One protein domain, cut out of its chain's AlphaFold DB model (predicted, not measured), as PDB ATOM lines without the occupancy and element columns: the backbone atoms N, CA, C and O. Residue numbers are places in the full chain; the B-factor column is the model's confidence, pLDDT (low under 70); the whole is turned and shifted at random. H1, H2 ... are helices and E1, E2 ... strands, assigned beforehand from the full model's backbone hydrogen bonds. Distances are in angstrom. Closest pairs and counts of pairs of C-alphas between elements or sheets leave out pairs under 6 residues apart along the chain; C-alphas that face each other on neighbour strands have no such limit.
ATOM      1  N   GLY A  13       0.724  37.495  50.980       96.06
ATOM      2  CA  GLY A  13      -0.354  36.950  50.148       96.06
ATOM      3  C   GLY A  13      -0.193  37.241  48.654       96.06
ATOM      4  O   GLY A  13       0.891  37.565  48.172       96.06
ATOM      5  N   ASP A  14      -1.266  37.034  47.891       95.81
ATOM      6  CA  ASP A  14      -1.240  37.003  46.425       95.81
ATOM      7  C   ASP A  14      -2.173  38.030  45.751       95.81
ATOM      8  O   ASP A  14      -2.370  37.998  44.528       95.81
ATOM      9  N   PHE A  15      -2.719  38.969  46.529       96.19
ATOM     10  CA  PHE A  15      -3.557  40.068  46.057       96.19
ATOM     11  C   PHE A  15      -2.861  41.422  46.254       96.19
ATOM     12  O   PHE A  15      -2.600  41.847  47.374       96.19
ATOM     13  N   LEU A  16      -2.594  42.139  45.159       95.12
ATOM     14  CA  LEU A  16      -1.972  43.466  45.218       95.12
ATOM     15  C   LEU A  16      -2.974  44.523  45.702       95.12
ATOM     16  O   LEU A  16      -4.071  44.643  45.154       95.12
ATOM     17  N   VAL A  17      -2.574  45.332  46.685       96.94
ATOM     18  CA  VAL A  17      -3.407  46.395  47.265       96.94
ATOM     19  C   VAL A  17      -2.827  47.760  46.909       96.94
ATOM     20  O   VAL A  17      -1.673  48.052  47.219       96.94
ATOM     21  N   ASN A  18      -3.618  48.606  46.247       97.38
ATOM     22  CA  ASN A  18      -3.225  49.981  45.937       97.38
ATOM     23  C   ASN A  18      -3.355  50.871  47.188       97.38
ATOM     24  O   ASN A  18      -4.302  50.721  47.963       97.38
ATOM     25  N   LYS A  19      -2.448  51.838  47.367       96.81
ATOM     26  CA  LYS A  19      -2.457  52.804  48.483       96.81
ATOM     27  C   LYS A  19      -3.778  53.575  48.603       96.81
ATOM     28  O   LYS A  19      -4.140  53.984  49.705       96.81
ATOM     29  N   ALA A  20      -4.529  53.753  47.514       97.50
ATOM     30  CA  ALA A  20      -5.857  54.369  47.531       97.50
ATOM     31  C   ALA A  20      -6.855  53.634  48.444       97.50
ATOM     32  O   ALA A  20      -7.710  54.283  49.042       97.50
ATOM     33  N   VAL A  21      -6.716  52.315  48.616       97.88
ATOM     34  CA  VAL A  21      -7.581  51.512  49.496       97.88
ATOM     35  C   VAL A  21      -7.432  51.929  50.965       97.88
ATOM     36  O   VAL A  21      -8.414  51.938  51.700       97.88
ATOM     37  N   LEU A  22      -6.242  52.368  51.392       96.94
ATOM     38  CA  LEU A  22      -6.033  52.858  52.760       96.94
ATOM     39  C   LEU A  22      -6.827  54.136  53.063       96.94
ATOM     40  O   LEU A  22      -7.108  54.410  54.224       96.94
ATOM     41  N   ARG A  23      -7.207  54.916  52.040       96.44
ATOM     42  CA  ARG A  23      -7.924  56.191  52.224       96.44
ATOM     43  C   ARG A  23      -9.348  56.013  52.740       96.44
ATOM     44  O   ARG A  23      -9.907  56.963  53.274       96.44
ATOM     45  N   VAL A  24      -9.925  54.826  52.556       97.50
ATOM     46  CA  VAL A  24     -11.259  54.487  53.069       97.50
ATOM     47  C   VAL A  24     -11.204  53.671  54.363       97.50
ATOM     48  O   VAL A  24     -12.237  53.398  54.959       97.50
ATOM     49  N   MET A  25     -10.010  53.274  54.812       96.25
ATOM     50  CA  MET A  25      -9.813  52.587  56.088       96.25
ATOM     51  C   MET A  25      -9.614  53.601  57.227       96.25
ATOM     52  O   MET A  25      -9.237  54.749  56.974       96.25
ATOM     53  N   PRO A  26      -9.796  53.196  58.499       95.00
ATOM     54  CA  PRO A  26      -9.432  54.034  59.638       95.00
ATOM     55  C   PRO A  26      -7.972  54.505  59.562       95.00
ATOM     56  O   PRO A  26      -7.067  53.716  59.275       95.00
ATOM     57  N   VAL A  27      -7.729  55.789  59.834       95.75
ATOM     58  CA  VAL A  27      -6.388  56.392  59.759       95.75
ATOM     59  C   VAL A  27      -5.426  55.669  60.700       95.75
ATOM     60  O   VAL A  27      -5.702  55.561  61.886       95.75
ATOM     61  N   GLY A  28      -4.287  55.208  60.175       95.81
ATOM     62  CA  GLY A  28      -3.302  54.413  60.924       95.81
ATOM     63  C   GLY A  28      -3.429  52.899  60.725       95.81
ATOM     64  O   GLY A  28      -2.609  52.152  61.252       95.81
ATOM     65  N   SER A  29      -4.411  52.445  59.941       97.19
ATOM     66  CA  SER A  29      -4.537  51.039  59.549       97.19
ATOM     67  C   SER A  29      -3.315  50.546  58.769       97.19
ATOM     68  O   SER A  29      -2.812  51.230  57.874       97.19
ATOM     69  N   LYS A  30      -2.878  49.318  59.061       97.69
ATOM     70  CA  LYS A  30      -1.794  48.628  58.356       97.69
ATOM     71  C   LYS A  30      -2.302  47.323  57.755       97.69
ATOM     72  O   LYS A  30      -2.717  46.425  58.482       97.69
ATOM     73  N   VAL A  31      -2.222  47.195  56.433       98.19
ATOM     74  CA  VAL A  31      -2.494  45.925  55.749       98.19
ATOM     75  C   VAL A  31      -1.380  44.932  56.084       98.19
ATOM     76  O   VAL A  31      -0.203  45.260  55.957       98.19
ATOM     77  N   LEU A  32      -1.766  43.743  56.543       98.06
ATOM     78  CA  LEU A  32      -0.848  42.658  56.896       98.06
ATOM     79  C   LEU A  32      -0.803  41.603  55.793       98.06
ATOM     80  O   LEU A  32       0.269  41.247  55.317       98.06
ATOM     81  N   VAL A  33      -1.983  41.136  55.380       98.38
ATOM     82  CA  VAL A  33      -2.149  40.043  54.419       98.38
ATOM     83  C   VAL A  33      -3.251  40.417  53.436       98.38
ATOM     84  O   VAL A  33      -4.289  40.941  53.845       98.38
ATOM     85  N   ALA A  34      -3.058  40.134  52.154       98.12
ATOM     86  CA  ALA A  34      -4.069  40.288  51.124       98.12
ATOM     87  C   ALA A  34      -4.067  39.069  50.194       98.12
ATOM     88  O   ALA A  34      -3.092  38.779  49.505       98.12
ATOM     89  N   GLU A  35      -5.189  38.357  50.160       97.81
ATOM     90  CA  GLU A  35      -5.338  37.096  49.429       97.81
ATOM     91  C   GLU A  35      -6.473  37.214  48.417       97.81
ATOM     92  O   GLU A  35      -7.503  37.835  48.698       97.81
ATOM     93  N   ARG A  36      -6.327  36.594  47.244       96.25
ATOM     94  CA  ARG A  36      -7.450  36.409  46.319       96.25
ATOM     95  C   ARG A  36      -8.541  35.591  47.002       96.25
ATOM     96  O   ARG A  36      -8.259  34.604  47.677       96.25
ATOM     97  N   TYR A  37      -9.796  35.993  46.820       91.25
ATOM     98  CA  TYR A  37     -10.906  35.340  47.504       91.25
ATOM     99  C   TYR A  37     -12.158  35.242  46.640       91.25
ATOM    100  O   TYR A  37     -12.754  36.255  46.293       91.25
ATOM    101  N   GLY A  38     -12.602  34.010  46.388       83.50
ATOM    102  CA  GLY A  38     -13.796  33.720  45.600       83.50
ATOM    103  C   GLY A  38     -13.572  33.801  44.087       83.50
ATOM    104  O   GLY A  38     -12.480  34.086  43.598       83.50
ATOM    105  N   THR A  39     -14.646  33.537  43.343       79.31
ATOM    106  CA  THR A  39     -14.668  33.582  41.877       79.31
ATOM    107  C   THR A  39     -15.751  34.559  41.441       79.31
ATOM    108  O   THR A  39     -16.903  34.433  41.849       79.31
ATOM    109  N   SER A  40     -15.399  35.528  40.598       77.75
ATOM    110  CA  SER A  40     -16.348  36.484  40.023       77.75
ATOM    111  C   SER A  40     -16.092  36.630  38.530       77.75
ATOM    112  O   SER A  40     -14.946  36.671  38.090       77.75
ATOM    113  N   ALA A  41     -17.171  36.719  37.752       75.25
ATOM    114  CA  ALA A  41     -17.097  36.906  36.306       75.25
ATOM    115  C   ALA A  41     -16.599  38.309  35.907       75.25
ATOM    116  O   ALA A  41     -16.093  38.485  34.802       75.25
ATOM    117  N   TRP A  42     -16.735  39.302  36.793       73.94
ATOM    118  CA  TRP A  42     -16.593  40.721  36.435       73.94
ATOM    119  C   TRP A  42     -15.597  41.490  37.301       73.94
ATOM    120  O   TRP A  42     -15.198  42.596  36.944       73.94
ATOM    121  N   THR A  43     -15.208  40.936  38.450       82.44
ATOM    122  CA  THR A  43     -14.442  41.664  39.468       82.44
ATOM    123  C   THR A  43     -13.290  40.821  39.988       82.44
ATOM    124  O   THR A  43     -13.456  39.634  40.263       82.44
ATOM    125  N   LYS A  44     -12.131  41.440  40.214       92.12
ATOM    126  CA  LYS A  44     -11.082  40.818  41.028       92.12
ATOM    127  C   LYS A  44     -11.464  40.994  42.490       92.12
ATOM    128  O   LYS A  44     -11.795  42.101  42.901       92.12
ATOM    129  N   THR A  45     -11.462  39.913  43.250       96.56
ATOM    130  CA  THR A  45     -11.939  39.898  44.635       96.56
ATOM    131  C   THR A  45     -10.842  39.434  45.571       96.56
ATOM    132  O   THR A  45      -9.990  38.622  45.195       96.56
ATOM    133  N   GLY A  46     -10.832  39.994  46.774       97.00
ATOM    134  CA  GLY A  46      -9.804  39.704  47.758       97.00
ATOM    135  C   GLY A  46     -10.304  39.819  49.187       97.00
ATOM    136  O   GLY A  46     -11.300  40.490  49.470       97.00
ATOM    137  N   LYS A  47      -9.584  39.159  50.084       97.94
ATOM    138  CA  LYS A  47      -9.717  39.274  51.532       97.94
ATOM    139  C   LYS A  47      -8.463  39.970  52.054       97.94
ATOM    140  O   LYS A  47      -7.355  39.505  51.798       97.94
ATOM    141  N   ILE A  48      -8.643  41.075  52.767       98.25
ATOM    142  CA  ILE A  48      -7.558  41.895  53.309       98.25
ATOM    143  C   ILE A  48      -7.607  41.820  54.834       98.25
ATOM    144  O   ILE A  48      -8.583  42.258  55.440       98.25
ATOM    145  N   THR A  49      -6.554  41.297  55.454       98.38
ATOM    146  CA  THR A  49      -6.351  41.338  56.907       98.38
ATOM    147  C   THR A  49      -5.576  42.600  57.265       98.38
ATOM    148  O   THR A  49      -4.495  42.859  56.728       98.38
ATOM    149  N   VAL A  50      -6.131  43.392  58.175       98.25
ATOM    150  CA  VAL A  50      -5.647  44.725  58.535       98.25
ATOM    151  C   VAL A  50      -5.510  44.823  60.044       98.25
ATOM    152  O   VAL A  50      -6.432  44.465  60.770       98.25
ATOM    153  N   ARG A  51      -4.386  45.366  60.511       98.38
ATOM    154  CA  ARG A  51      -4.248  45.851  61.883       98.38
ATOM    155  C   ARG A  51      -4.762  47.280  61.964       98.38
ATOM    156  O   ARG A  51      -4.236  48.159  61.279       98.38
ATOM    157  N   LEU A  52      -5.782  47.492  62.777       96.56
ATOM    158  CA  LEU A  52      -6.361  48.793  63.071       96.56
ATOM    159  C   LEU A  52      -5.461  49.594  64.037       96.56
ATOM    160  O   LEU A  52      -4.534  49.033  64.631       96.56
ATOM    161  N   PRO A  53      -5.695  50.911  64.196       95.94
ATOM    162  CA  PRO A  53      -4.862  51.778  65.040       95.94
ATOM    163  C   PRO A  53      -4.843  51.397  66.527       95.94
ATOM    164  O   PRO A  53      -3.884  51.698  67.233       95.94
ATOM    165  N   ASP A  54      -5.892  50.729  66.999       96.62
ATOM    166  CA  ASP A  54      -6.015  50.171  68.350       96.62
ATOM    167  C   ASP A  54      -5.332  48.797  68.509       96.62
ATOM    168  O   ASP A  54      -5.320  48.237  69.604       96.62
ATOM    169  N   ASN A  55      -4.676  48.302  67.455       95.69
ATOM    170  CA  ASN A  55      -4.070  46.975  67.314       95.69
ATOM    171  C   ASN A  55      -5.059  45.811  67.145       95.69
ATOM    172  O   ASN A  55      -4.605  44.665  67.100       95.69
ATOM    173  N   GLU A  56      -6.360  46.066  66.989       97.12
ATOM    174  CA  GLU A  56      -7.311  45.023  66.599       97.12
ATOM    175  C   GLU A  56      -7.023  44.548  65.166       97.12
ATOM    176  O   GLU A  56      -6.688  45.338  64.281       97.12
ATOM    177  N   GLU A  57      -7.151  43.246  64.913       97.38
ATOM    178  CA  GLU A  57      -7.072  42.702  63.559       97.38
ATOM    179  C   GLU A  57      -8.473  42.515  62.974       97.38
ATOM    180  O   GLU A  57      -9.277  41.728  63.474       97.38
ATOM    181  N   LYS A  58      -8.753  43.217  61.872       97.19
ATOM    182  CA  LYS A  58     -10.021  43.149  61.140       97.19
ATOM    183  C   LYS A  58      -9.798  42.626  59.725       97.19
ATOM    184  O   LYS A  58      -8.750  42.838  59.114       97.19
ATOM    185  N   ARG A  59     -10.802  41.928  59.190       97.94
ATOM    186  CA  ARG A  59     -10.804  41.405  57.819       97.94
ATOM    187  C   ARG A  59     -11.800  42.186  56.969       97.94
ATOM    188  O   ARG A  59     -12.942  42.400  57.376       97.94
ATOM    189  N   PHE A  60     -11.372  42.568  55.775       98.19
ATOM    190  CA  PHE A  60     -12.192  43.258  54.787       98.19
ATOM    191  C   PHE A  60     -12.289  42.451  53.501       98.19
ATOM    192  O   PHE A  60     -11.356  41.745  53.119       98.19
ATOM    193  N   PHE A  61     -13.423  42.574  52.828       98.06
ATOM    194  CA  PHE A  61     -13.637  42.055  51.492       98.06
ATOM    195  C   PHE A  61     -13.535  43.205  50.492       98.06
ATOM    196  O   PHE A  61     -14.195  44.235  50.650       98.06
ATOM    197  N   ILE A  62     -12.704  43.035  49.466       98.19
ATOM    198  CA  ILE A  62     -12.511  44.022  48.404       98.19
ATOM    199  C   ILE A  62     -12.991  43.470  47.065       98.19
ATOM    200  O   ILE A  62     -12.731  42.316  46.719       98.19
ATOM    201  N   LYS A  63     -13.646  44.326  46.279       97.25
ATOM    202  CA  LYS A  63     -13.901  44.109  44.853       97.25
ATOM    203  C   LYS A  63     -13.199  45.198  44.058       97.25
ATOM    204  O   LYS A  63     -13.448  46.367  44.309       97.25
ATOM    205  N   CYS A  64     -12.390  44.821  43.075       96.69
ATOM    206  CA  CYS A  64     -11.761  45.722  42.113       96.69
ATOM    207  C   CYS A  64     -12.365  45.488  40.725       96.69
ATOM    208  O   CYS A  64     -12.422  44.350  40.242       96.69
ATOM    209  N   ILE A  65     -12.828  46.563  40.092       95.12
ATOM    210  CA  ILE A  65     -13.628  46.545  38.868       95.12
ATOM    211  C   ILE A  65     -13.027  47.516  37.855       95.12
ATOM    212  O   ILE A  65     -12.704  48.658  38.173       95.12
ATOM    213  N   THR A  66     -12.911  47.072  36.609       93.88
ATOM    214  CA  THR A  66     -12.401  47.875  35.488       93.88
ATOM    215  C   THR A  66     -13.375  47.816  34.319       93.88
ATOM    216  O   THR A  66     -14.070  46.815  34.150       93.88
ATOM    217  N   GLY A  67     -13.360  48.831  33.457       91.81
ATOM    218  CA  GLY A  67     -14.158  48.856  32.230       91.81
ATOM    219  C   GLY A  67     -15.481  49.612  32.366       91.81
ATOM    220  O   GLY A  67     -15.709  50.359  33.318       91.81
ATOM    221  N   LYS A  68     -16.351  49.460  31.363       90.75
ATOM    222  CA  LYS A  68     -17.615  50.204  31.280       90.75
ATOM    223  C   LYS A  68     -18.531  49.840  32.455       90.75
ATOM    224  O   LYS A  68     -18.747  48.663  32.717       90.75
ATOM    225  N   GLY A  69     -19.068  50.850  33.139       91.38
ATOM    226  CA  GLY A  69     -19.952  50.671  34.299       91.38
ATOM    227  C   GLY A  69     -19.230  50.349  35.615       91.38
ATOM    228  O   GLY A  69     -19.889  50.208  36.640       91.38
ATOM    229  N   ALA A  70     -17.891  50.274  35.630       93.88
ATOM    230  CA  ALA A  70     -17.126  49.929  36.833       93.88
ATOM    231  C   ALA A  70     -17.377  50.889  38.004       93.88
ATOM    232  O   ALA A  70     -17.526  50.448  39.143       93.88
ATOM    233  N   ARG A  71     -17.485  52.190  37.708       95.19
ATOM    234  CA  ARG A  71     -17.827  53.209  38.701       95.19
ATOM    235  C   ARG A  71     -19.202  52.961  39.313       95.19
ATOM    236  O   ARG A  71     -19.295  52.862  40.528       95.19
ATOM    237  N   ALA A  72     -20.235  52.823  38.480       95.12
ATOM    238  CA  ALA A  72     -21.602  52.575  38.938       95.12
ATOM    239  C   ALA A  72     -21.703  51.292  39.776       95.12
ATOM    240  O   ALA A  72     -22.463  51.245  40.736       95.12
ATOM    241  N   LEU A  73     -20.900  50.268  39.461       95.19
ATOM    242  CA  LEU A  73     -20.862  49.040  40.249       95.19
ATOM    243  C   LEU A  73     -20.243  49.271  41.636       95.19
ATOM    244  O   LEU A  73     -20.850  48.895  42.630       95.19
ATOM    245  N   ALA A  74     -19.077  49.918  41.724       96.81
ATOM    246  CA  ALA A  74     -18.405  50.162  43.004       96.81
ATOM    247  C   ALA A  74     -19.138  51.194  43.886       96.81
ATOM    248  O   ALA A  74     -19.416  50.932  45.056       96.81
ATOM    249  N   GLU A  75     -19.460  52.359  43.320       97.19
ATOM    250  CA  GLU A  75     -20.155  53.459  44.000       97.19
ATOM    251  C   GLU A  75     -21.588  53.051  44.356       97.19
ATOM    252  O   GLU A  75     -22.014  53.194  45.503       97.19
ATOM    253  N   GLY A  76     -22.317  52.468  43.400       96.62
ATOM    254  CA  GLY A  76     -23.680  51.996  43.612       96.62
ATOM    255  C   GLY A  76     -23.764  50.901  44.674       96.62
ATOM    256  O   GLY A  76     -24.667  50.951  45.511       96.62
ATOM    257  N   GLU A  77     -22.819  49.952  44.700       96.75
ATOM    258  CA  GLU A  77     -22.762  48.920  45.744       96.75
ATOM    259  C   GLU A  77     -22.517  49.531  47.128       96.75
ATOM    260  O   GLU A  77     -23.265  49.229  48.059       96.75
ATOM    261  N   TYR A  78     -21.555  50.451  47.259       98.19
ATOM    262  CA  TYR A  78     -21.296  51.146  48.523       98.19
ATOM    263  C   TYR A  78     -22.524  51.899  49.044       98.19
ATOM    264  O   TYR A  78     -22.919  51.730  50.202       98.19
ATOM    265  N   HIS A  79     -23.156  52.717  48.198       97.50
ATOM    266  CA  HIS A  79     -24.328  53.496  48.597       97.50
ATOM    267  C   HIS A  79     -25.534  52.601  48.908       97.50
ATOM    268  O   HIS A  79     -26.266  52.880  49.858       97.50
ATOM    269  N   SER A  80     -25.713  51.498  48.172       96.88
ATOM    270  CA  SER A  80     -26.773  50.520  48.444       96.88
ATOM    271  C   SER A  80     -26.556  49.822  49.784       96.88
ATOM    272  O   SER A  80     -27.471  49.779  50.601       96.88
ATOM    273  N   ALA A  81     -25.344  49.325  50.049       97.88
ATOM    274  CA  ALA A  81     -24.999  48.707  51.327       97.88
ATOM    275  C   ALA A  81     -25.166  49.687  52.495       97.88
ATOM    276  O   ALA A  81     -25.715  49.319  53.528       97.88
ATOM    277  N   THR A  82     -24.796  50.957  52.304       97.75
ATOM    278  CA  THR A  82     -24.958  52.002  53.327       97.75
ATOM    279  C   THR A  82     -26.433  52.228  53.656       97.75
ATOM    280  O   THR A  82     -26.809  52.242  54.827       97.75
ATOM    281  N   ALA A  83     -27.286  52.347  52.633       97.00
ATOM    282  CA  ALA A  83     -28.728  52.496  52.818       97.00
ATOM    283  C   ALA A  83     -29.354  51.259  53.489       97.00
ATOM    284  O   ALA A  83     -30.187  51.400  54.384       97.00
ATOM    285  N   MET A  84     -28.918  50.053  53.107       97.56
ATOM    286  CA  MET A  84     -29.371  48.803  53.724       97.56
ATOM    287  C   MET A  84     -28.973  48.705  55.199       97.56
ATOM    288  O   MET A  84     -29.828  48.409  56.029       97.56
ATOM    289  N   CYS A  85     -27.720  49.010  55.548       97.19
ATOM    290  CA  CYS A  85     -27.259  49.031  56.937       97.19
ATOM    291  C   CYS A  85     -27.997  50.074  57.783       97.19
ATOM    292  O   CYS A  85     -28.295  49.797  58.941       97.19
ATOM    293  N   ALA A  86     -28.314  51.247  57.224       96.50
ATOM    294  CA  ALA A  86     -29.072  52.276  57.934       96.50
ATOM    295  C   ALA A  86     -30.523  51.844  58.225       96.50
ATOM    296  O   ALA A  86     -31.040  52.132  59.300       96.50
ATOM    297  N   ALA A  87     -31.169  51.144  57.287       97.44
ATOM    298  CA  ALA A  87     -32.547  50.675  57.443       97.44
ATOM    299  C   ALA A  87     -32.665  49.393  58.294       97.44
ATOM    300  O   ALA A  87     -33.629  49.238  59.045       97.44
ATOM    301  N   ALA A  88     -31.701  48.474  58.186       97.44
ATOM    302  CA  ALA A  88     -31.673  47.211  58.923       97.44
ATOM    303  C   ALA A  88     -30.222  46.785  59.246       97.44
ATOM    304  O   ALA A  88     -29.621  45.991  58.509       97.44
ATOM    305  N   PRO A  89     -29.646  47.266  60.365       96.44
ATOM    306  CA  PRO A  89     -28.275  46.944  60.760       96.44
ATOM    307  C   PRO A  89     -28.027  45.433  60.845       96.44
ATOM    308  O   PRO A  89     -28.820  44.704  61.438       96.44
ATOM    309  N   GLY A  90     -26.934  44.954  60.248       94.38
ATOM    310  CA  GLY A  90     -26.561  43.535  60.238       94.38
ATOM    311  C   GLY A  90     -27.283  42.663  59.203       94.38
ATOM    312  O   GLY A  90     -27.024  41.464  59.155       94.38
ATOM    313  N   LEU A  91     -28.168  43.223  58.363       95.19
ATOM    314  CA  LEU A  91     -28.757  42.478  57.237       95.19
ATOM    315  C   LEU A  91     -27.737  42.211  56.116       95.19
ATOM    316  O   LEU A  91     -27.790  41.174  55.459       95.19
ATOM    317  N   VAL A  92     -26.810  43.146  55.907       96.38
ATOM    318  CA  VAL A  92     -25.706  43.049  54.942       96.38
ATOM    319  C   VAL A  92     -24.374  43.338  55.645       96.38
ATOM    320  O   VAL A  92     -24.389  43.993  56.692       96.38
ATOM    321  N   PRO A  93     -23.228  42.871  55.108       96.75
ATOM    322  CA  PRO A  93     -21.916  43.260  55.623       96.75
ATOM    323  C   PRO A  93     -21.741  44.780  55.610       96.75
ATOM    324  O   PRO A  93     -22.182  45.444  54.669       96.75
ATOM    325  N   GLU A  94     -21.078  45.321  56.630       97.31
ATOM    326  CA  GLU A  94     -20.910  46.770  56.748       97.31
ATOM    327  C   GLU A  94     -20.052  47.324  55.599       97.31
ATOM    328  O   GLU A  94     -18.938  46.836  55.369       97.31
ATOM    329  N   PRO A  95     -20.519  48.349  54.867       98.06
ATOM    330  CA  PRO A  95     -19.689  49.024  53.883       98.06
ATOM    331  C   PRO A  95     -18.622  49.864  54.585       98.06
ATOM    332  O   PRO A  95     -18.895  50.555  55.563       98.06
ATOM    333  N   VAL A  96     -17.402  49.839  54.056       98.12
ATOM    334  CA  VAL A  96     -16.282  50.642  54.570       98.12
ATOM    335  C   VAL A  96     -16.037  51.838  53.663       98.12
ATOM    336  O   VAL A  96     -15.868  52.958  54.131       98.12
ATOM    337  N   GLY A  97     -16.054  51.617  52.350       98.31
ATOM    338  CA  GLY A  97     -15.887  52.691  51.385       98.31
ATOM    339  C   GLY A  97     -15.787  52.202  49.954       98.31
ATOM    340  O   GLY A  97     -15.801  51.007  49.667       98.31
ATOM    341  N   TRP A  98     -15.639  53.155  49.047       98.62
ATOM    342  CA  TRP A  98     -15.313  52.902  47.653       98.62
ATOM    343  C   TRP A  98     -14.330  53.959  47.153       98.62
ATOM    344  O   TRP A  98     -14.141  55.000  47.785       98.62
ATOM    345  N   GLY A  99     -13.693  53.699  46.019       98.25
ATOM    346  CA  GLY A  99     -12.783  54.658  45.414       98.25
ATOM    347  C   GLY A  99     -12.287  54.225  44.046       98.25
ATOM    348  O   GLY A  99     -12.829  53.306  43.431       98.25
ATOM    349  N   THR A 100     -11.248  54.905  43.570       98.12
ATOM    350  CA  THR A 100     -10.609  54.618  42.285       98.12
ATOM    351  C   THR A 100      -9.097  54.799  42.363       98.12
ATOM    352  O   THR A 100      -8.598  55.559  43.198       98.12
ATOM    353  N   TYR A 101      -8.378  54.091  41.501       97.19
ATOM    354  CA  TYR A 101      -6.950  54.244  41.244       97.19
ATOM    355  C   TYR A 101      -6.626  53.812  39.810       97.19
ATOM    356  O   TYR A 101      -7.419  53.123  39.164       97.19
ATOM    357  N   LEU A 102      -5.448  54.188  39.312       94.75
ATOM    358  CA  LEU A 102      -4.964  53.719  38.017       94.75
ATOM    359  C   LEU A 102      -4.257  52.367  38.168       94.75
ATOM    360  O   LEU A 102      -3.408  52.180  39.032       94.75
ATOM    361  N   ALA A 103      -4.610  51.414  37.311       89.44
ATOM    362  CA  ALA A 103      -3.935  50.128  37.185       89.44
ATOM    363  C   ALA A 103      -3.681  49.836  35.709       89.44
ATOM    364  O   ALA A 103      -4.620  49.766  34.914       89.44
ATOM    365  N   ASP A 104      -2.412  49.672  35.332       87.25
ATOM    366  CA  ASP A 104      -2.000  49.435  33.944       87.25
ATOM    367  C   ASP A 104      -2.595  50.473  32.970       87.25
ATOM    368  O   ASP A 104      -3.155  50.125  31.929       87.25
ATOM    369  N   SER A 105      -2.525  51.761  33.334       88.69
ATOM    370  CA  SER A 105      -3.104  52.889  32.574       88.69
ATOM    371  C   SER A 105      -4.627  52.825  32.361       88.69
ATOM    372  O   SER A 105      -5.151  53.432  31.428       88.69
ATOM    373  N   ARG A 106      -5.357  52.089  33.207       92.00
ATOM    374  CA  ARG A 106      -6.825  52.021  33.199       92.00
ATOM    375  C   ARG A 106      -7.385  52.378  34.566       92.00
ATOM    376  O   ARG A 106      -6.805  52.008  35.583       92.00
ATOM    377  N   ASP A 107      -8.545  53.026  34.580       96.06
ATOM    378  CA  ASP A 107      -9.280  53.259  35.818       96.06
ATOM    379  C   ASP A 107      -9.746  51.930  36.419       96.06
ATOM    380  O   ASP A 107     -10.421  51.119  35.768       96.06
ATOM    381  N   CYS A 108      -9.393  51.727  37.682       96.69
ATOM    382  CA  CYS A 108      -9.868  50.644  38.515       96.69
ATOM    383  C   CYS A 108     -10.658  51.230  39.681       96.69
ATOM    384  O   CYS A 108     -10.105  51.904  40.547       96.69
ATOM    385  N   PHE A 109     -11.946  50.920  39.728       97.75
ATOM    386  CA  PHE A 109     -12.822  51.271  40.836       97.75
ATOM    387  C   PHE A 109     -12.836  50.136  41.849       97.75
ATOM    388  O   PHE A 109     -12.735  48.968  41.471       97.75
ATOM    389  N   PHE A 110     -12.972  50.454  43.130       98.19
ATOM    390  CA  PHE A 110     -13.068  49.435  44.165       98.19
ATOM    391  C   PHE A 110     -14.188  49.711  45.155       98.19
ATOM    392  O   PHE A 110     -14.477  50.864  45.463       98.19
ATOM    393  N   TYR A 111     -14.769  48.633  45.671       98.38
ATOM    394  CA  TYR A 111     -15.631  48.609  46.850       98.38
ATOM    395  C   TYR A 111     -14.911  47.840  47.959       98.38
ATOM    396  O   TYR A 111     -14.357  46.767  47.705       98.38
ATOM    397  N   LEU A 112     -14.923  48.387  49.170       98.62
ATOM    398  CA  LEU A 112     -14.403  47.767  50.378       98.62
ATOM    399  C   LEU A 112     -15.544  47.638  51.387       98.62
ATOM    400  O   LEU A 112     -16.187  48.626  51.749       98.62
ATOM    401  N   GLY A 113     -15.768  46.420  51.861       98.12
ATOM    402  CA  GLY A 113     -16.733  46.120  52.909       98.12
ATOM    403  C   GLY A 113     -16.140  45.186  53.949       98.12
ATOM    404  O   GLY A 113     -15.040  44.653  53.802       98.12
ATOM    405  N   GLU A 114     -16.881  44.984  55.020       97.25
ATOM    406  CA  GLU A 114     -16.582  43.981  56.023       97.25
ATOM    407  C   GLU A 114     -16.519  42.578  55.404       97.25
ATOM    408  O   GLU A 114     -17.361  42.189  54.593       97.25
ATOM    409  N   TYR A 115     -15.519  41.796  55.812       97.00
ATOM    410  CA  TYR A 115     -15.493  40.373  55.507       97.00
ATOM    411  C   TYR A 115     -16.297  39.603  56.559       97.00
ATOM    412  O   TYR A 115     -16.048  39.733  57.758       97.00
ATOM    413  N   ARG A 116     -17.222  38.753  56.110       93.88
ATOM    414  CA  ARG A 116     -17.992  37.847  56.970       93.88
ATOM    415  C   ARG A 116     -17.649  36.402  56.637       93.88
ATOM    416  O   ARG A 116     -17.637  36.017  55.471       93.88
ATOM    417  N   ASP A 117     -17.408  35.605  57.672       92.31
ATOM    418  CA  ASP A 117     -17.344  34.153  57.543       92.31
ATOM    419  C   ASP A 117     -18.778  33.629  57.377       92.31
ATOM    420  O   ASP A 117     -19.576  33.668  58.313       92.31
ATOM    421  N   SER A 127     -38.357  32.060  58.285       97.94
ATOM    422  CA  SER A 127     -39.231  32.981  59.021       97.94
ATOM    423  C   SER A 127     -38.431  34.141  59.605       97.94
ATOM    424  O   SER A 127     -38.813  35.301  59.441       97.94
ATOM    425  N   ALA A 128     -37.288  33.847  60.227       96.19
ATOM    426  CA  ALA A 128     -36.365  34.851  60.737       96.19
ATOM    427  C   ALA A 128     -35.812  35.729  59.606       96.19
ATOM    428  O   ALA A 128     -35.804  36.955  59.726       96.19
ATOM    429  N   PHE A 129     -35.410  35.130  58.481       95.81
ATOM    430  CA  PHE A 129     -34.952  35.887  57.316       95.81
ATOM    431  C   PHE A 129     -36.061  36.791  56.754       95.81
ATOM    432  O   PHE A 129     -35.836  37.983  56.542       95.81
ATOM    433  N   GLY A 130     -37.278  36.263  56.591       97.88
ATOM    434  CA  GLY A 130     -38.436  37.034  56.136       97.88
ATOM    435  C   GLY A 130     -38.768  38.214  57.053       97.88
ATOM    436  O   GLY A 130     -39.032  39.311  56.562       97.88
ATOM    437  N   ALA A 131     -38.680  38.028  58.374       97.75
ATOM    438  CA  ALA A 131     -38.885  39.103  59.343       97.75
ATOM    439  C   ALA A 131     -37.859  40.236  59.177       97.75
ATOM    440  O   ALA A 131     -38.231  41.408  59.194       97.75
ATOM    441  N   ARG A 132     -36.585  39.903  58.937       97.44
ATOM    442  CA  ARG A 132     -35.521  40.893  58.695       97.44
ATOM    443  C   ARG A 132     -35.703  41.653  57.380       97.44
ATOM    444  O   ARG A 132     -35.440  42.852  57.330       97.44
ATOM    445  N   VAL A 133     -36.194  40.992  56.331       97.50
ATOM    446  CA  VAL A 133     -36.548  41.658  55.062       97.50
ATOM    447  C   VAL A 133     -37.754  42.587  55.242       97.50
ATOM    448  O   VAL A 133     -37.761  43.695  54.708       97.50
ATOM    449  N   ALA A 134     -38.763  42.172  56.013       97.88
ATOM    450  CA  ALA A 134     -39.924  43.006  56.318       97.88
ATOM    451  C   ALA A 134     -39.538  44.253  57.133       97.88
ATOM    452  O   ALA A 134     -39.997  45.346  56.819       97.88
ATOM    453  N   GLU A 135     -38.659  44.105  58.127       97.31
ATOM    454  CA  GLU A 135     -38.074  45.221  58.878       97.31
ATOM    455  C   GLU A 135     -37.317  46.187  57.960       97.31
ATOM    456  O   GLU A 135     -37.557  47.391  58.011       97.31
ATOM    457  N   PHE A 136     -36.466  45.670  57.067       97.62
ATOM    458  CA  PHE A 136     -35.754  46.489  56.083       97.62
ATOM    459  C   PHE A 136     -36.708  47.317  55.211       97.62
ATOM    460  O   PHE A 136     -36.526  48.529  55.088       97.62
ATOM    461  N   HIS A 137     -37.750  46.696  54.650       97.25
ATOM    462  CA  HIS A 137     -38.751  47.413  53.855       97.25
ATOM    463  C   HIS A 137     -39.606  48.379  54.685       97.25
ATOM    464  O   HIS A 137     -40.026  49.405  54.163       97.25
ATOM    465  N   GLY A 138     -39.877  48.061  55.954       97.12
ATOM    466  CA  GLY A 138     -40.663  48.910  56.848       97.12
ATOM    467  C   GLY A 138     -39.913  50.159  57.320       97.12
ATOM    468  O   GLY A 138     -40.525  51.212  57.480       97.12
ATOM    469  N   ASN A 139     -38.596  50.052  57.512       96.94
ATOM    470  CA  ASN A 139     -37.746  51.154  57.971       96.94
ATOM    471  C   ASN A 139     -37.191  52.002  56.816       96.94
ATOM    472  O   ASN A 139     -36.897  53.186  56.994       96.94
ATOM    473  N   GLY A 140     -37.008  51.403  55.636       93.56
ATOM    474  CA  GLY A 140     -36.482  52.081  54.457       93.56
ATOM    475  C   GLY A 140     -37.438  53.162  53.952       93.56
ATOM    476  O   GLY A 140     -38.571  52.881  53.574       93.56
ATOM    477  N   THR A 141     -36.970  54.406  53.901       93.38
ATOM    478  CA  THR A 141     -37.748  55.538  53.383       93.38
ATOM    479  C   THR A 141     -36.951  56.306  52.339       93.38
ATOM    480  O   THR A 141     -35.722  56.394  52.403       93.38
ATOM    481  N   SER A 142     -37.650  56.844  51.338       92.69
ATOM    482  CA  SER A 142     -37.015  57.688  50.331       92.69
ATOM    483  C   SER A 142     -36.546  59.000  50.969       92.69
ATOM    484  O   SER A 142     -37.343  59.647  51.654       92.69
ATOM    485  N   PRO A 143     -35.301  59.447  50.718       92.19
ATOM    486  CA  PRO A 143     -34.764  60.666  51.323       92.19
ATOM    487  C   PRO A 143     -35.506  61.939  50.889       92.19
ATOM    488  O   PRO A 143     -35.385  62.971  51.543       92.19
ATOM    489  N   ASN A 144     -36.257  61.886  49.788       94.31
ATOM    490  CA  ASN A 144     -37.018  63.008  49.236       94.31
ATOM    491  C   ASN A 144     -38.486  62.654  48.927       94.31
ATOM    492  O   ASN A 144     -39.182  63.447  48.300       94.31
ATOM    493  N   GLY A 145     -38.954  61.471  49.338       94.88
ATOM    494  CA  GLY A 145     -40.317  61.000  49.072       94.88
ATOM    495  C   GLY A 145     -40.590  60.550  47.629       94.88
ATOM    496  O   GLY A 145     -41.735  60.248  47.318       94.88
ATOM    497  N   MET A 146     -39.575  60.489  46.761       95.56
ATOM    498  CA  MET A 146     -39.697  60.075  45.356       95.56
ATOM    499  C   MET A 146     -39.122  58.668  45.127       95.56
ATOM    500  O   MET A 146     -38.274  58.198  45.891       95.56
ATOM    501  N   PHE A 147     -39.534  58.003  44.050       94.00
ATOM    502  CA  PHE A 147     -38.923  56.772  43.556       94.00
ATOM    503  C   PHE A 147     -37.609  57.094  42.851       94.00
ATOM    504  O   PHE A 147     -37.568  57.903  41.930       94.00
ATOM    505  N   GLY A 148     -36.519  56.468  43.277       94.06
ATOM    506  CA  GLY A 148     -35.205  56.698  42.690       94.06
ATOM    507  C   GLY A 148     -34.083  56.300  43.634       94.06
ATOM    508  O   GLY A 148     -34.312  55.691  44.680       94.06
ATOM    509  N   PHE A 149     -32.853  56.633  43.247       95.00
ATOM    510  CA  PHE A 149     -31.676  56.429  44.081       95.00
ATOM    511  C   PHE A 149     -30.646  57.542  43.830       95.00
ATOM    512  O   PHE A 149     -30.591  58.061  42.714       95.00
ATOM    513  N   PRO A 150     -29.822  57.930  44.822       92.62
ATOM    514  CA  PRO A 150     -28.897  59.057  44.671       92.62
ATOM    515  C   PRO A 150     -27.782  58.858  43.634       92.62
ATOM    516  O   PRO A 150     -27.242  59.843  43.136       92.62
ATOM    517  N   VAL A 151     -27.418  57.609  43.331       94.19
ATOM    518  CA  VAL A 151     -26.330  57.252  42.405       94.19
ATOM    519  C   VAL A 151     -26.755  56.107  41.482       94.19
ATOM    520  O   VAL A 151     -27.603  55.305  41.883       94.19
ATOM    521  N   PRO A 152     -26.207  55.999  40.256       94.69
ATOM    522  CA  PRO A 152     -26.481  54.860  39.387       94.69
ATOM    523  C   PRO A 152     -26.154  53.536  40.077       94.69
ATOM    524  O   PRO A 152     -25.110  53.390  40.711       94.69
ATOM    525  N   THR A 153     -27.051  52.565  39.939       94.00
ATOM    526  CA  THR A 153     -26.857  51.186  40.405       94.00
ATOM    527  C   THR A 153     -26.789  50.246  39.211       94.00
ATOM    528  O   THR A 153     -27.101  50.637  38.083       94.00
ATOM    529  N   THR A 154     -26.386  48.995  39.424       91.75
ATOM    530  CA  THR A 154     -26.331  48.002  38.349       91.75
ATOM    531  C   THR A 154     -27.148  46.756  38.677       91.75
ATOM    532  O   THR A 154     -27.321  46.381  39.835       91.75
ATOM    533  N   ILE A 155     -27.648  46.088  37.637       88.44
ATOM    534  CA  ILE A 155     -28.088  44.688  37.709       88.44
ATOM    535  C   ILE A 155     -27.114  43.886  36.854       88.44
ATOM    536  O   ILE A 155     -27.144  43.942  35.622       88.44
ATOM    537  N   GLY A 156     -26.185  43.196  37.514       85.62
ATOM    538  CA  GLY A 156     -25.000  42.664  36.844       85.62
ATOM    539  C   GLY A 156     -24.158  43.805  36.265       85.62
ATOM    540  O   GLY A 156     -23.758  44.710  36.993       85.62
ATOM    541  N   ILE A 157     -23.913  43.770  34.951       80.75
ATOM    542  CA  ILE A 157     -23.139  44.798  34.227       80.75
ATOM    543  C   ILE A 157     -24.004  45.927  33.646       80.75
ATOM    544  O   ILE A 157     -23.478  46.855  33.036       80.75
ATOM    545  N   MET A 158     -25.330  45.831  33.773       87.19
ATOM    546  CA  MET A 158     -26.250  46.814  33.206       87.19
ATOM    547  C   MET A 158     -26.482  47.936  34.207       87.19
ATOM    548  O   MET A 158     -27.123  47.730  35.237       87.19
ATOM    549  N   GLU A 159     -25.960  49.116  33.888       90.50
ATOM    550  CA  GLU A 159     -26.243  50.343  34.626       90.50
ATOM    551  C   GLU A 159     -27.721  50.715  34.488       90.50
ATOM    552  O   GLU A 159     -28.290  50.688  33.393       90.50
ATOM    553  N   ARG A 160     -28.351  51.036  35.616       88.38
ATOM    554  CA  ARG A 160     -29.721  51.525  35.677       88.38
ATOM    555  C   ARG A 160     -29.710  53.040  35.689       88.38
ATOM    556  O   ARG A 160     -29.022  53.659  36.499       88.38
ATOM    557  N   THR A 161     -30.555  53.628  34.854       78.75
ATOM    558  CA  THR A 161     -30.884  55.045  34.965       78.75
ATOM    559  C   THR A 161     -31.565  55.289  36.306       78.75
ATOM    560  O   THR A 161     -32.581  54.664  36.614       78.75
TER     561      THR A 161
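This is residues 13 to 117 and 127 to 161 of the 167 residues of an uncharacterized protein of Rachicladosporium sp. CCFEE 5018 (UniProt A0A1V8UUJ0). A strongly twisted antiparallel sheet of five strands curls round the short helix H1, while the long helix H2 packs on its opposite face, along E5 and E4. The small hairpin E6 and E7 packs on the first part of H2, and H3 meets the last part of H2 to make a corner. The printed part has 140 residues, with three named helices and seven named strands in the order H1 E1 E2 E3 H2 E4 E5 H3 E6 E7; the large sheet runs E1 E2 E3 E5 E4. The class is mixed, helices and strands, and the whole is compact, with a radius of gyration of the C-alphas of 16.1 A and spans of 43 by 36 by 28 A.

H1, residues 19 to 24, is on the large sheet; its closest C-alpha pair with E4, residues 95 to 103, is Val 24 and Gly 97, 5.2 A apart. E1, residues 30 to 36, E2, residues 44 to 51, and E3, residues 57 to 66, form a meander, each strand the antiparallel neighbour of the one before. N 35 and O 47 are 2.9 A apart between E1 and E2, and N 48 and O 60 are 2.8 A apart between E2 and E3. E5, residues 106 to 114, is the antiparallel neighbour of E3, with N 63 and O 111 at 2.9 A, and of E4, with N 99 and O 110 at 3.0 A. H2, residues 70 to 87, lies over E5 and E4 at a height over the sheet of 8.7 A, and stands at 15 degrees to E5 on the local plane, along the strands. The closest C-alphas of H2 and E5 are those of Ala 74 and Tyr 111, 5.0 A apart. With H1 and H2 on opposite faces, there are three layers, helices on both faces of a sheet. E3, H2 and E4 are a split strand-helix-strand unit, two strands running the same way with E5 between them, and its crossover is right-handed. H3, residues 127 to 139, touches H2 about perpendicular, at 83 degrees; H2 touches H3 with residues 84 to 87 alone and H3 touches H2 with residues 135 to 139 alone, and the closest C-alphas of the two are those of Ala 87 and Asn 139, 5.2 A apart. E6, residues 153 to 155, and E7, residues 158 to 160, are an antiparallel hairpin, with N 160 and O 153 at 2.8 A; the closest C-alphas of H2 and E6 are those of Gly 76 and Thr 153, 4.6 A apart. Each O i to N i+4 pair is within hydrogen-bond range in H2 and H3; in H1 it is 0 of 2, but 3 of 3 O i to N i+3 pairs are.

H1 begins at C-alpha 19, (-2.457, 52.804, 48.483). E3 is 29.0 A long, E5 26.1 A, H2 25.8 A and H3 18.3 A. E7 ends at C-alpha 160, (-29.721, 51.525, 35.677).

The C-alphas farthest apart, those of Ser 105 and Ser 127, are 49.0 A apart. Residues 118 to 126 are not printed, and C-alphas 117 and 127 are 22.0 A apart across the cut. The link from H3 to E6, residues 140 to 152, is long. No printed residue is under 70 in pLDDT.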